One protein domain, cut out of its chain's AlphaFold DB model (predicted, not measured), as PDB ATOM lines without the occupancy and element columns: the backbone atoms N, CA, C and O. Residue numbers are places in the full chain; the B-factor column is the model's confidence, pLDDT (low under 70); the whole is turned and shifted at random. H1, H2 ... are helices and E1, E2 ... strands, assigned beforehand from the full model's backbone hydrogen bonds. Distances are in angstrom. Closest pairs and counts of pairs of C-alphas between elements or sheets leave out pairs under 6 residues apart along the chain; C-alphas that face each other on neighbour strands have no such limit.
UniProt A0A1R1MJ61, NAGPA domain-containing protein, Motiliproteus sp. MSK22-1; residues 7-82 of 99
ATOM      1  N   SER A   7     129.246 113.614 114.617       76.56
ATOM      2  CA  SER A   7     128.084 113.718 113.717       76.56
ATOM      3  C   SER A   7     127.319 115.031 113.901       76.56
ATOM      4  O   SER A   7     127.191 115.799 112.952       76.56
ATOM      5  N   THR A   8     126.893 115.349 115.125       76.06
ATOM      6  CA  THR A   8     126.141 116.581 115.408       76.06
ATOM      7  C   THR A   8     126.948 117.833 115.057       76.06
ATOM      8  O   THR A   8     126.397 118.781 114.512       76.06
ATOM      9  N   TYR A   9     128.257 117.848 115.308       79.19
ATOM     10  CA  TYR A   9     129.133 118.958 114.945       79.19
ATOM     11  C   TYR A   9     129.249 119.103 113.428       79.19
ATOM     12  O   TYR A   9     129.137 120.214 112.918       79.19
ATOM     13  N   ALA A  10     129.436 117.998 112.698       83.62
ATOM     14  CA  ALA A  10     129.481 118.032 111.239       83.62
ATOM     15  C   ALA A  10     128.166 118.560 110.646       83.62
ATOM     16  O   ALA A  10     128.191 119.337 109.694       83.62
ATOM     17  N   ASP A  11     127.024 118.195 111.226       84.38
ATOM     18  CA  ASP A  11     125.721 118.691 110.780       84.38
ATOM     19  C   ASP A  11     125.510 120.167 111.122       84.38
ATOM     20  O   ASP A  11     125.016 120.928 110.293       84.38
ATOM     21  N   GLN A  12     125.957 120.607 112.299       83.69
ATOM     22  CA  GLN A  12     125.954 122.018 112.687       83.69
ATOM     23  C   GLN A  12     126.872 122.866 111.793       83.69
ATOM     24  O   GLN A  12     126.514 123.982 111.420       83.69
ATOM     25  N   GLN A  13     128.024 122.330 111.387       87.69
ATOM     26  CA  GLN A  13     128.978 123.009 110.508       87.69
ATOM     27  C   GLN A  13     128.423 123.235 109.091       87.69
ATOM     28  O   GLN A  13     128.783 124.222 108.454       87.69
ATOM     29  N   LYS A  14     127.529 122.365 108.604       89.06
ATOM     30  CA  LYS A  14     126.849 122.534 107.305       89.06
ATOM     31  C   LYS A  14     125.761 123.610 107.334       89.06
ATOM     32  O   LYS A  14     125.266 123.996 106.276       89.06
ATOM     33  N   ARG A  15     125.339 124.070 108.519       89.12
ATOM     34  CA  ARG A  15     124.260 125.056 108.624       89.12
ATOM     35  C   ARG A  15     124.709 126.424 108.093       89.12
ATOM     36  O   ARG A  15     125.882 126.780 108.224       89.12
ATOM     37  N   PRO A  16     123.785 127.233 107.543       92.88
ATOM     38  CA  PRO A  16     124.103 128.567 107.048       92.88
ATOM     39  C   PRO A  16     124.788 129.441 108.104       92.88
ATOM     40  O   PRO A  16     124.469 129.359 109.294       92.88
ATOM     41  N   LEU A  17     125.677 130.342 107.674       93.81
ATOM     42  CA  LEU A  17     126.355 131.291 108.569       93.81
ATOM     43  C   LEU A  17     125.401 132.077 109.487       93.81
ATOM     44  O   LEU A  17     125.770 132.263 110.650       93.81
ATOM     45  N   PRO A  18     124.187 132.473 109.043       94.88
ATOM     46  CA  PRO A  18     123.218 133.153 109.898       94.88
ATOM     47  C   PRO A  18     122.540 132.291 110.967       94.88
ATOM     48  O   PRO A  18     121.706 132.799 111.708       94.88
ATOM     49  N   THR A  19     122.858 130.999 111.067       93.19
ATOM     50  CA  THR A  19     122.311 130.132 112.121       93.19
ATOM     51  C   THR A  19     122.752 130.642 113.486       93.19
ATOM     52  O   THR A  19     123.957 130.814 113.709       93.19
ATOM     53  N   GLY A  20     121.804 130.839 114.403       93.75
ATOM     54  CA  GLY A  20     122.102 131.240 115.775       93.75
ATOM     55  C   GLY A  20     122.989 130.221 116.494       93.75
ATOM     56  O   GLY A  20     122.871 129.013 116.276       93.75
ATOM     57  N   LYS A  21     123.907 130.707 117.337       93.62
ATOM     58  CA  LYS A  21     124.811 129.859 118.133       93.62
ATOM     59  C   LYS A  21     124.906 130.385 119.558       93.62
ATOM     60  O   LYS A  21     125.155 131.575 119.745       93.62
ATOM     61  N   ALA A  22     124.777 129.504 120.541       93.62
ATOM     62  CA  ALA A  22     125.087 129.786 121.937       93.62
ATOM     63  C   ALA A  22     126.235 128.878 122.387       93.62
ATOM     64  O   ALA A  22     126.231 127.677 122.121       93.62
ATOM     65  N   ILE A  23     127.265 129.457 123.002       92.94
ATOM     66  CA  ILE A  23     128.502 128.747 123.338       92.94
ATOM     67  C   ILE A  23     128.985 129.216 124.703       92.94
ATOM     68  O   ILE A  23     129.003 130.415 124.985       92.94
ATOM     69  N   ILE A  24     129.432 128.270 125.523       93.38
ATOM     70  CA  ILE A  24     130.162 128.547 126.759       93.38
ATOM     71  C   ILE A  24     131.584 128.034 126.578       93.38
ATOM     72  O   ILE A  24     131.772 126.884 126.183       93.38
ATOM     73  N   ALA A  25     132.584 128.865 126.855       93.19
ATOM     74  CA  ALA A  25     133.989 128.485 126.784       93.19
ATOM     75  C   ALA A  25     134.744 128.905 128.046       93.19
ATOM     76  O   ALA A  25     134.445 129.940 128.637       93.19
ATOM     77  N   ALA A  26     135.725 128.105 128.452       94.00
ATOM     78  CA  ALA A  26     136.553 128.369 129.620       94.00
ATOM     79  C   ALA A  26     138.006 128.624 129.203       94.00
ATOM     80  O   ALA A  26     138.582 127.825 128.459       94.00
ATOM     81  N   ASN A  27     138.578 129.708 129.726       93.81
ATOM     82  CA  ASN A  27     140.012 129.974 129.743       93.81
ATOM     83  C   ASN A  27     140.447 130.031 131.217       93.81
ATOM     84  O   ASN A  27     140.237 131.035 131.905       93.81
ATOM     85  N   SER A  28     140.986 128.924 131.722       89.44
ATOM     86  CA  SER A  28     141.406 128.778 133.113       89.44
ATOM     87  C   SER A  28     142.681 129.560 133.406       89.44
ATOM     88  O   SER A  28     142.810 130.086 134.509       89.44
ATOM     89  N   GLN A  29     143.572 129.726 132.422       90.00
ATOM     90  CA  GLN A  29     144.791 130.531 132.578       90.00
ATOM     91  C   GLN A  29     144.473 132.004 132.863       90.00
ATOM     92  O   GLN A  29     145.120 132.636 133.693       90.00
ATOM     93  N   ALA A  30     143.451 132.547 132.201       92.69
ATOM     94  CA  ALA A  30     142.972 133.909 132.403       92.69
ATOM     95  C   ALA A  30     141.928 134.028 133.527       92.69
ATOM     96  O   ALA A  30     141.508 135.144 133.834       92.69
ATOM     97  N   GLY A  31     141.464 132.908 134.095       93.06
ATOM     98  CA  GLY A  31     140.383 132.882 135.083       93.06
ATOM     99  C   GLY A  31     139.045 133.390 134.535       93.06
ATOM    100  O   GLY A  31     138.308 134.068 135.249       93.06
ATOM    101  N   LYS A  32     138.734 133.125 133.256       92.81
ATOM    102  CA  LYS A  32     137.547 133.666 132.572       92.81
ATOM    103  C   LYS A  32     136.633 132.578 132.021       92.81
ATOM    104  O   LYS A  32     137.074 131.636 131.362       92.81
ATOM    105  N   LEU A  33     135.334 132.794 132.210       93.06
ATOM    106  CA  LEU A  33     134.269 132.114 131.482       93.06
ATOM    107  C   LEU A  33     133.741 133.050 130.394       93.06
ATOM    108  O   LEU A  33     133.409 134.204 130.659       93.06
ATOM    109  N   MET A  34     133.660 132.554 129.167       92.25
ATOM    110  CA  MET A  34     133.136 133.285 128.023       92.25
ATOM    111  C   MET A  34     131.763 132.738 127.655       92.25
ATOM    112  O   MET A  34     131.614 131.543 127.401       92.25
ATOM    113  N   VAL A  35     130.776 133.630 127.574       93.75
ATOM    114  CA  VAL A  35     129.461 133.348 126.992       93.75
ATOM    115  C   VAL A  35     129.416 134.024 125.629       93.75
ATOM    116  O   VAL A  35     129.531 135.245 125.534       93.75
ATOM    117  N   ILE A  36     129.293 133.233 124.568       93.62
ATOM    118  CA  ILE A  36     129.270 133.720 123.188       93.62
ATOM    119  C   ILE A  36     127.889 133.446 122.617       93.62
ATOM    120  O   ILE A  36     127.415 132.310 122.621       93.62
ATOM    121  N   VAL A  37     127.266 134.501 122.102       95.06
ATOM    122  CA  VAL A  37     125.930 134.448 121.522       95.06
ATOM    123  C   VAL A  37     125.976 135.081 120.142       95.06
ATOM    124  O   VAL A  37     126.285 136.260 119.995       95.06
ATOM    125  N   GLN A  38     125.677 134.277 119.127       94.94
ATOM    126  CA  GLN A  38     125.473 134.731 117.762       94.94
ATOM    127  C   GLN A  38     123.967 134.735 117.465       94.94
ATOM    128  O   GLN A  38     123.355 133.666 117.544       94.94
ATOM    129  N   PRO A  39     123.368 135.883 117.100       95.19
ATOM    130  CA  PRO A  39     121.951 135.956 116.757       95.19
ATOM    131  C   PRO A  39     121.614 135.133 115.509       95.19
ATOM    132  O   PRO A  39     122.433 134.985 114.600       95.19
ATOM    133  N   ASN A  40     120.386 134.616 115.466       94.62
ATOM    134  CA  ASN A  40     119.849 133.943 114.289       94.62
ATOM    135  C   ASN A  40     119.420 134.958 113.218       94.62
ATOM    136  O   ASN A  40     118.922 136.032 113.544       94.62
ATOM    137  N   GLY A  41     119.591 134.615 111.942       93.38
ATOM    138  CA  GLY A  41     119.202 135.460 110.806       93.38
ATOM    139  C   GLY A  41     120.175 136.602 110.488       93.38
ATOM    140  O   GLY A  41     119.980 137.307 109.504       93.38
ATOM    141  N   VAL A  42     121.252 136.756 111.262       91.12
ATOM    142  CA  VAL A  42     122.305 137.757 111.032       91.12
ATOM    143  C   VAL A  42     123.590 137.050 110.630       91.12
ATOM    144  O   VAL A  42     123.962 136.050 111.241       91.12
ATOM    145  N   ALA A  43     124.288 137.567 109.616       92.62
ATOM    146  CA  ALA A  43     125.566 137.010 109.187       92.62
ATOM    147  C   ALA A  43     126.539 136.882 110.373       92.62
ATOM    148  O   ALA A  43     126.781 137.836 111.111       92.62
ATOM    149  N   GLY A  44     127.101 135.689 110.543       93.19
ATOM    150  CA  GLY A  44     128.032 135.393 111.622       93.19
ATOM    151  C   GLY A  44     129.111 134.412 111.191       93.19
ATOM    152  O   GLY A  44     129.452 134.317 110.015       93.19
ATOM    153  N   LEU A  45     129.682 133.691 112.150       94.44
ATOM    154  CA  LEU A  45     130.821 132.806 111.937       94.44
ATOM    155  C   LEU A  45     130.383 131.339 111.840       94.44
ATOM    156  O   LEU A  45     129.372 130.924 112.419       94.44
ATOM    157  N   SER A  46     131.174 130.538 111.125       92.12
ATOM    158  CA  SER A  46     131.059 129.078 111.153       92.12
ATOM    159  C   SER A  46     131.540 128.513 112.494       92.12
ATOM    160  O   SER A  46     132.309 129.170 113.208       92.12
ATOM    161  N   PHE A  47     131.124 127.288 112.836       89.69
ATOM    162  CA  PHE A  47     131.577 126.616 114.061       89.69
ATOM    163  C   PHE A  47     133.105 126.465 114.064       89.69
ATOM    164  O   PHE A  47     133.743 126.814 115.056       89.69
ATOM    165  N   ASP A  48     133.703 126.083 112.932       90.88
ATOM    166  CA  ASP A  48     135.163 125.971 112.787       90.88
ATOM    167  C   ASP A  48     135.904 127.295 112.989       90.88
ATOM    168  O   ASP A  48     136.968 127.331 113.618       90.88
ATOM    169  N   THR A  49     135.343 128.402 112.497       93.75
ATOM    170  CA  THR A  49     135.953 129.719 112.711       93.75
ATOM    171  C   THR A  49     135.901 130.100 114.188       93.75
ATOM    172  O   THR A  49     136.885 130.607 114.729       93.75
ATOM    173  N   ILE A  50     134.781 129.830 114.869       92.62
ATOM    174  CA  ILE A  50     134.644 130.105 116.304       92.62
ATOM    175  C   ILE A  50     135.594 129.221 117.115       92.62
ATOM    176  O   ILE A  50     136.338 129.738 117.943       92.62
ATOM    177  N   LYS A  51     135.644 127.916 116.829       90.81
ATOM    178  CA  LYS A  51     136.581 126.963 117.441       90.81
ATOM    179  C   LYS A  51     138.028 127.433 117.294       90.81
ATOM    180  O   LYS A  51     138.750 127.503 118.285       90.81
ATOM    181  N   SER A  52     138.436 127.815 116.085       91.69
ATOM    182  CA  SER A  52     139.795 128.303 115.822       91.69
ATOM    183  C   SER A  52     140.113 129.567 116.624       91.69
ATOM    184  O   SER A  52     141.203 129.695 117.180       91.69
ATOM    185  N   LYS A  53     139.148 130.489 116.744       94.25
ATOM    186  CA  LYS A  53     139.293 131.693 117.571       94.25
ATOM    187  C   LYS A  53     139.386 131.362 119.060       94.25
ATOM    188  O   LYS A  53     140.252 131.918 119.721       94.25
ATOM    189  N   LEU A  54     138.557 130.456 119.574       91.94
ATOM    190  CA  LEU A  54     138.597 130.012 120.972       91.94
ATOM    191  C   LEU A  54     139.948 129.380 121.324       91.94
ATOM    192  O   LEU A  54     140.545 129.750 122.330       91.94
ATOM    193  N   ILE A  55     140.477 128.514 120.454       90.81
ATOM    194  CA  ILE A  55     141.818 127.931 120.615       90.81
ATOM    195  C   ILE A  55     142.883 129.036 120.632       90.81
ATOM    196  O   ILE A  55     143.734 129.056 121.516       90.81
ATOM    197  N   LYS A  56     142.815 129.996 119.700       91.94
ATOM    198  CA  LYS A  56     143.754 131.130 119.652       91.94
ATOM    199  C   LYS A  56     143.682 132.019 120.902       91.94
ATOM    200  O   LYS A  56     144.684 132.615 121.275       91.94
ATOM    201  N   GLN A  57     142.515 132.116 121.535       89.81
ATOM    202  CA  GLN A  57     142.303 132.851 122.785       89.81
ATOM    203  C   GLN A  57     142.676 132.037 124.034       89.81
ATOM    204  O   GLN A  57     142.405 132.490 125.142       89.81
ATOM    205  N   GLY A  58     143.260 130.843 123.881       91.44
ATOM    206  CA  GLY A  58     143.650 129.995 125.007       91.44
ATOM    207  C   GLY A  58     142.457 129.428 125.770       91.44
ATOM    208  O   GLY A  58     142.514 129.324 126.982       91.44
ATOM    209  N   CYS A  59     141.339 129.150 125.093       90.94
ATOM    210  CA  CYS A  59     140.249 128.398 125.709       90.94
ATOM    211  C   CYS A  59     140.522 126.896 125.595       90.94
ATOM    212  O   CYS A  59     140.758 126.373 124.501       90.94
ATOM    213  N   GLU A  60     140.394 126.192 126.713       91.56
ATOM    214  CA  GLU A  60     140.724 124.763 126.816       91.56
ATOM    215  C   GLU A  60     139.496 123.902 126.531       91.56
ATOM    216  O   GLU A  60     139.588 122.828 125.929       91.56
ATOM    217  N   ASN A  61     138.335 124.408 126.948       88.44
ATOM    218  CA  ASN A  61     137.051 123.739 126.853       88.44
ATOM    219  C   ASN A  61     136.015 124.691 126.266       88.44
ATOM    220  O   ASN A  61     135.969 125.870 126.622       88.44
ATOM    221  N   ALA A  62     135.155 124.164 125.398       89.75
ATOM    222  CA  ALA A  62     133.963 124.868 124.956       89.75
ATOM    223  C   ALA A  62     132.824 123.886 124.701       89.75
ATOM    224  O   ALA A  62     133.044 122.777 124.210       89.75
ATOM    225  N   ILE A  63     131.612 124.325 125.018       88.25
ATOM    226  CA  ILE A  63     130.367 123.600 124.806       88.25
ATOM    227  C   ILE A  63     129.508 124.453 123.885       88.25
ATOM    228  O   ILE A  63     129.180 125.595 124.207       88.25
ATOM    229  N   PHE A  64     129.157 123.889 122.735       87.56
ATOM    230  CA  PHE A  64     128.172 124.465 121.832       87.56
ATOM    231  C   PHE A  64     126.802 123.950 122.263       87.56
ATOM    232  O   PHE A  64     126.594 122.740 122.351       87.56
ATOM    233  N   LEU A  65     125.920 124.883 122.596       87.38
ATOM    234  CA  LEU A  65     124.578 124.625 123.095       87.38
ATOM    235  C   LEU A  65     123.580 124.610 121.933       87.38
ATOM    236  O   LEU A  65     123.959 124.689 120.760       87.38
ATOM    237  N   ASP A  66     122.299 124.535 122.282       85.69
ATOM    238  CA  ASP A  66     121.221 124.721 121.321       85.69
ATOM    239  C   ASP A  66     121.357 126.033 120.544       85.69
ATOM    240  O   ASP A  66     121.794 127.065 121.068       85.69
ATOM    241  N   GLY A  67     121.003 125.960 119.269       88.25
ATOM    242  CA  GLY A  67     121.276 126.990 118.278       88.25
ATOM    243  C   GLY A  67     120.022 127.428 117.537       88.25
ATOM    244  O   GLY A  67     118.910 127.334 118.040       88.25
ATOM    245  N   SER A  68     120.210 127.909 116.310       89.44
ATOM    246  CA  SER A  68     119.117 128.411 115.469       89.44
ATOM    247  C   SER A  68     118.362 129.562 116.150       89.44
ATOM    248  O   SER A  68     118.961 130.401 116.825       89.44
ATOM    249  N   ASP A  69     117.055 129.648 115.954       88.31
ATOM    250  CA  ASP A  69     116.172 130.640 116.550       88.31
ATOM    251  C   ASP A  69     115.934 130.434 118.055       88.31
ATOM    252  O   ASP A  69     115.353 131.309 118.702       88.31
ATOM    253  N   SER A  70     116.459 129.361 118.663       87.88
ATOM    254  CA  SER A  70     116.429 129.200 120.118       87.88
ATOM    255  C   SER A  70     117.287 130.221 120.864       87.88
ATOM    256  O   SER A  70     117.030 130.491 122.041       87.88
ATOM    257  N   VAL A  71     118.283 130.798 120.195       91.62
ATOM    258  CA  VAL A  71     119.340 131.590 120.824       91.62
ATOM    259  C   VAL A  71     118.824 132.910 121.400       91.62
ATOM    260  O   VAL A  71     118.180 133.702 120.717       91.62
ATOM    261  N   MET A  72     119.168 133.165 122.664       93.88
ATOM    262  CA  MET A  72     118.802 134.365 123.417       93.88
ATOM    263  C   MET A  72     119.976 134.815 124.290       93.88
ATOM    264  O   MET A  72     120.690 133.988 124.855       93.88
ATOM    265  N   LEU A  73     120.123 136.130 124.463       94.88
ATOM    266  CA  LEU A  73     120.929 136.712 125.531       94.88
ATOM    267  C   LEU A  73     120.121 137.790 126.243       94.88
ATOM    268  O   LEU A  73     119.817 138.829 125.654       94.88
ATOM    269  N   PHE A  74     119.816 137.542 127.513       93.56
ATOM    270  CA  PHE A  74     119.249 138.524 128.423       93.56
ATOM    271  C   PHE A  74     120.247 138.772 129.549       93.56
ATOM    272  O   PHE A  74     120.617 137.840 130.261       93.56
ATOM    273  N   ALA A  75     120.712 140.006 129.684       93.06
ATOM    274  CA  ALA A  75     121.679 140.387 130.702       93.06
ATOM    275  C   ALA A  75     121.399 141.816 131.161       93.06
ATOM    276  O   ALA A  75     120.950 142.653 130.380       93.06
ATOM    277  N   ASN A  76     121.642 142.089 132.445       95.06
ATOM    278  CA  ASN A  76     121.466 143.416 133.043       95.06
ATOM    279  C   ASN A  76     120.069 144.028 132.818       95.06
ATOM    280  O   ASN A  76     119.938 145.241 132.704       95.06
ATOM    281  N   GLY A  77     119.026 143.196 132.733       94.25
ATOM    282  CA  GLY A  77     117.652 143.649 132.492       94.25
ATOM    283  C   GLY A  77     117.294 143.896 131.020       94.25
ATOM    284  O   GLY A  77     116.165 144.294 130.743       94.25
ATOM    285  N   PHE A  78     118.202 143.636 130.072       95.69
ATOM    286  CA  PHE A  78     117.992 143.901 128.648       95.69
ATOM    287  C   PHE A  78     118.180 142.659 127.776       95.69
ATOM    288  O   PHE A  78     119.042 141.813 128.018       95.69
ATOM    289  N   PHE A  79     117.397 142.585 126.697       94.25
ATOM    290  CA  PHE A  79     117.637 141.639 125.610       94.25
ATOM    291  C   PHE A  79     118.740 142.172 124.695       94.25
ATOM    292  O   PHE A  79     118.550 143.179 124.018       94.25
ATOM    293  N   HIS A  80     119.859 141.458 124.633       94.81
ATOM    294  CA  HIS A  80     120.931 141.696 123.663       94.81
ATOM    295  C   HIS A  80     120.745 140.861 122.394       94.81
ATOM    296  O   HIS A  80     121.105 141.293 121.304       94.81
ATOM    297  N   VAL A  81     120.151 139.672 122.533       94.38
ATOM    298  CA  VAL A  81     119.714 138.817 121.425       94.38
ATOM    299  C   VAL A  81     118.343 138.263 121.782       94.38
ATOM    300  O   VAL A  81     118.168 137.709 122.869       94.38
ATOM    301  N   ARG A  82     117.379 138.422 120.873       92.75
ATOM    302  CA  ARG A  82     116.035 137.854 121.006       92.75
ATOM    303  C   ARG A  82     115.935 136.565 120.203       92.75
ATOM    304  O   ARG A  82     116.373 136.511 119.057       92.75
TER     305      ARG A  82
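AT A GLANCE: This is residues 7 to 82 of the 99 residues of the protein "NAGPA domain-containing protein" of Motiliproteus sp. MSK22-1 (UniProt A0A1R1MJ61). A wall of three antiparallel strands, in the order E2 E1 E3, has helix H2 over one face, while a small separate hairpin, E4 and E5, lies beyond the E2 edge and short H1 sits off the sheet near where H2 begins. The printed part has 76 residues, with two named helices and five named strands in the order H1 E1 E2 H2 E3 E4 E5; the class is mixed, helices and strands. It is compact, with a radius of gyration of the C-alphas of 12.6 A, and only just flat, spanning 36 by 34 by 19 A.

HOW THE PARTS SIT: Begin with the hairpin of E1, residues 21 to 27, and E2, residues 32 to 38, antiparallel at 165 degrees; N 25 and O 34 are 2.9 A apart, within hydrogen-bond range. E1's other neighbour is E3, residues 61 to 64, antiparallel at 171 degrees, with N 24 and O 63 at 3.0 A. H2, residues 47 to 56, is on this sheet over E1 and E3, its height over the sheet 9.7 A, and runs along the strands, at 17 degrees to E1 on the local plane. E2, H2 and E3 form a split strand-helix-strand unit, two strands running the same way with E1 between them; its crossover is right-handed. H1, residues 7 to 13, only just touches H2, with 3 pairs of C-alphas within 8 A, closest at Gln 13 and Phe 47, 5.7 A. In the hairpin of E4, residues 73 to 75, and E5, residues 78 to 81, N 75 and O 78 are 3.0 A apart. In H1 and H2 every O i to N i+4 pair is within hydrogen-bond range.

IN THESE COORDINATES: Find C-alpha 21 at (124.811, 129.859, 118.133); from there E1 runs 19.1 A, as long as E2, while H2 measures 14.1 A. H1 begins at (128.084, 113.718, 113.717), and E5 ends at (119.714, 138.817, 121.425).

THE WHOLE: The farthest C-alphas, of Ser 7 and Gly 77, are 36.8 A apart. The printed part has no cut and no long link, and no printed residue is under pLDDT 70.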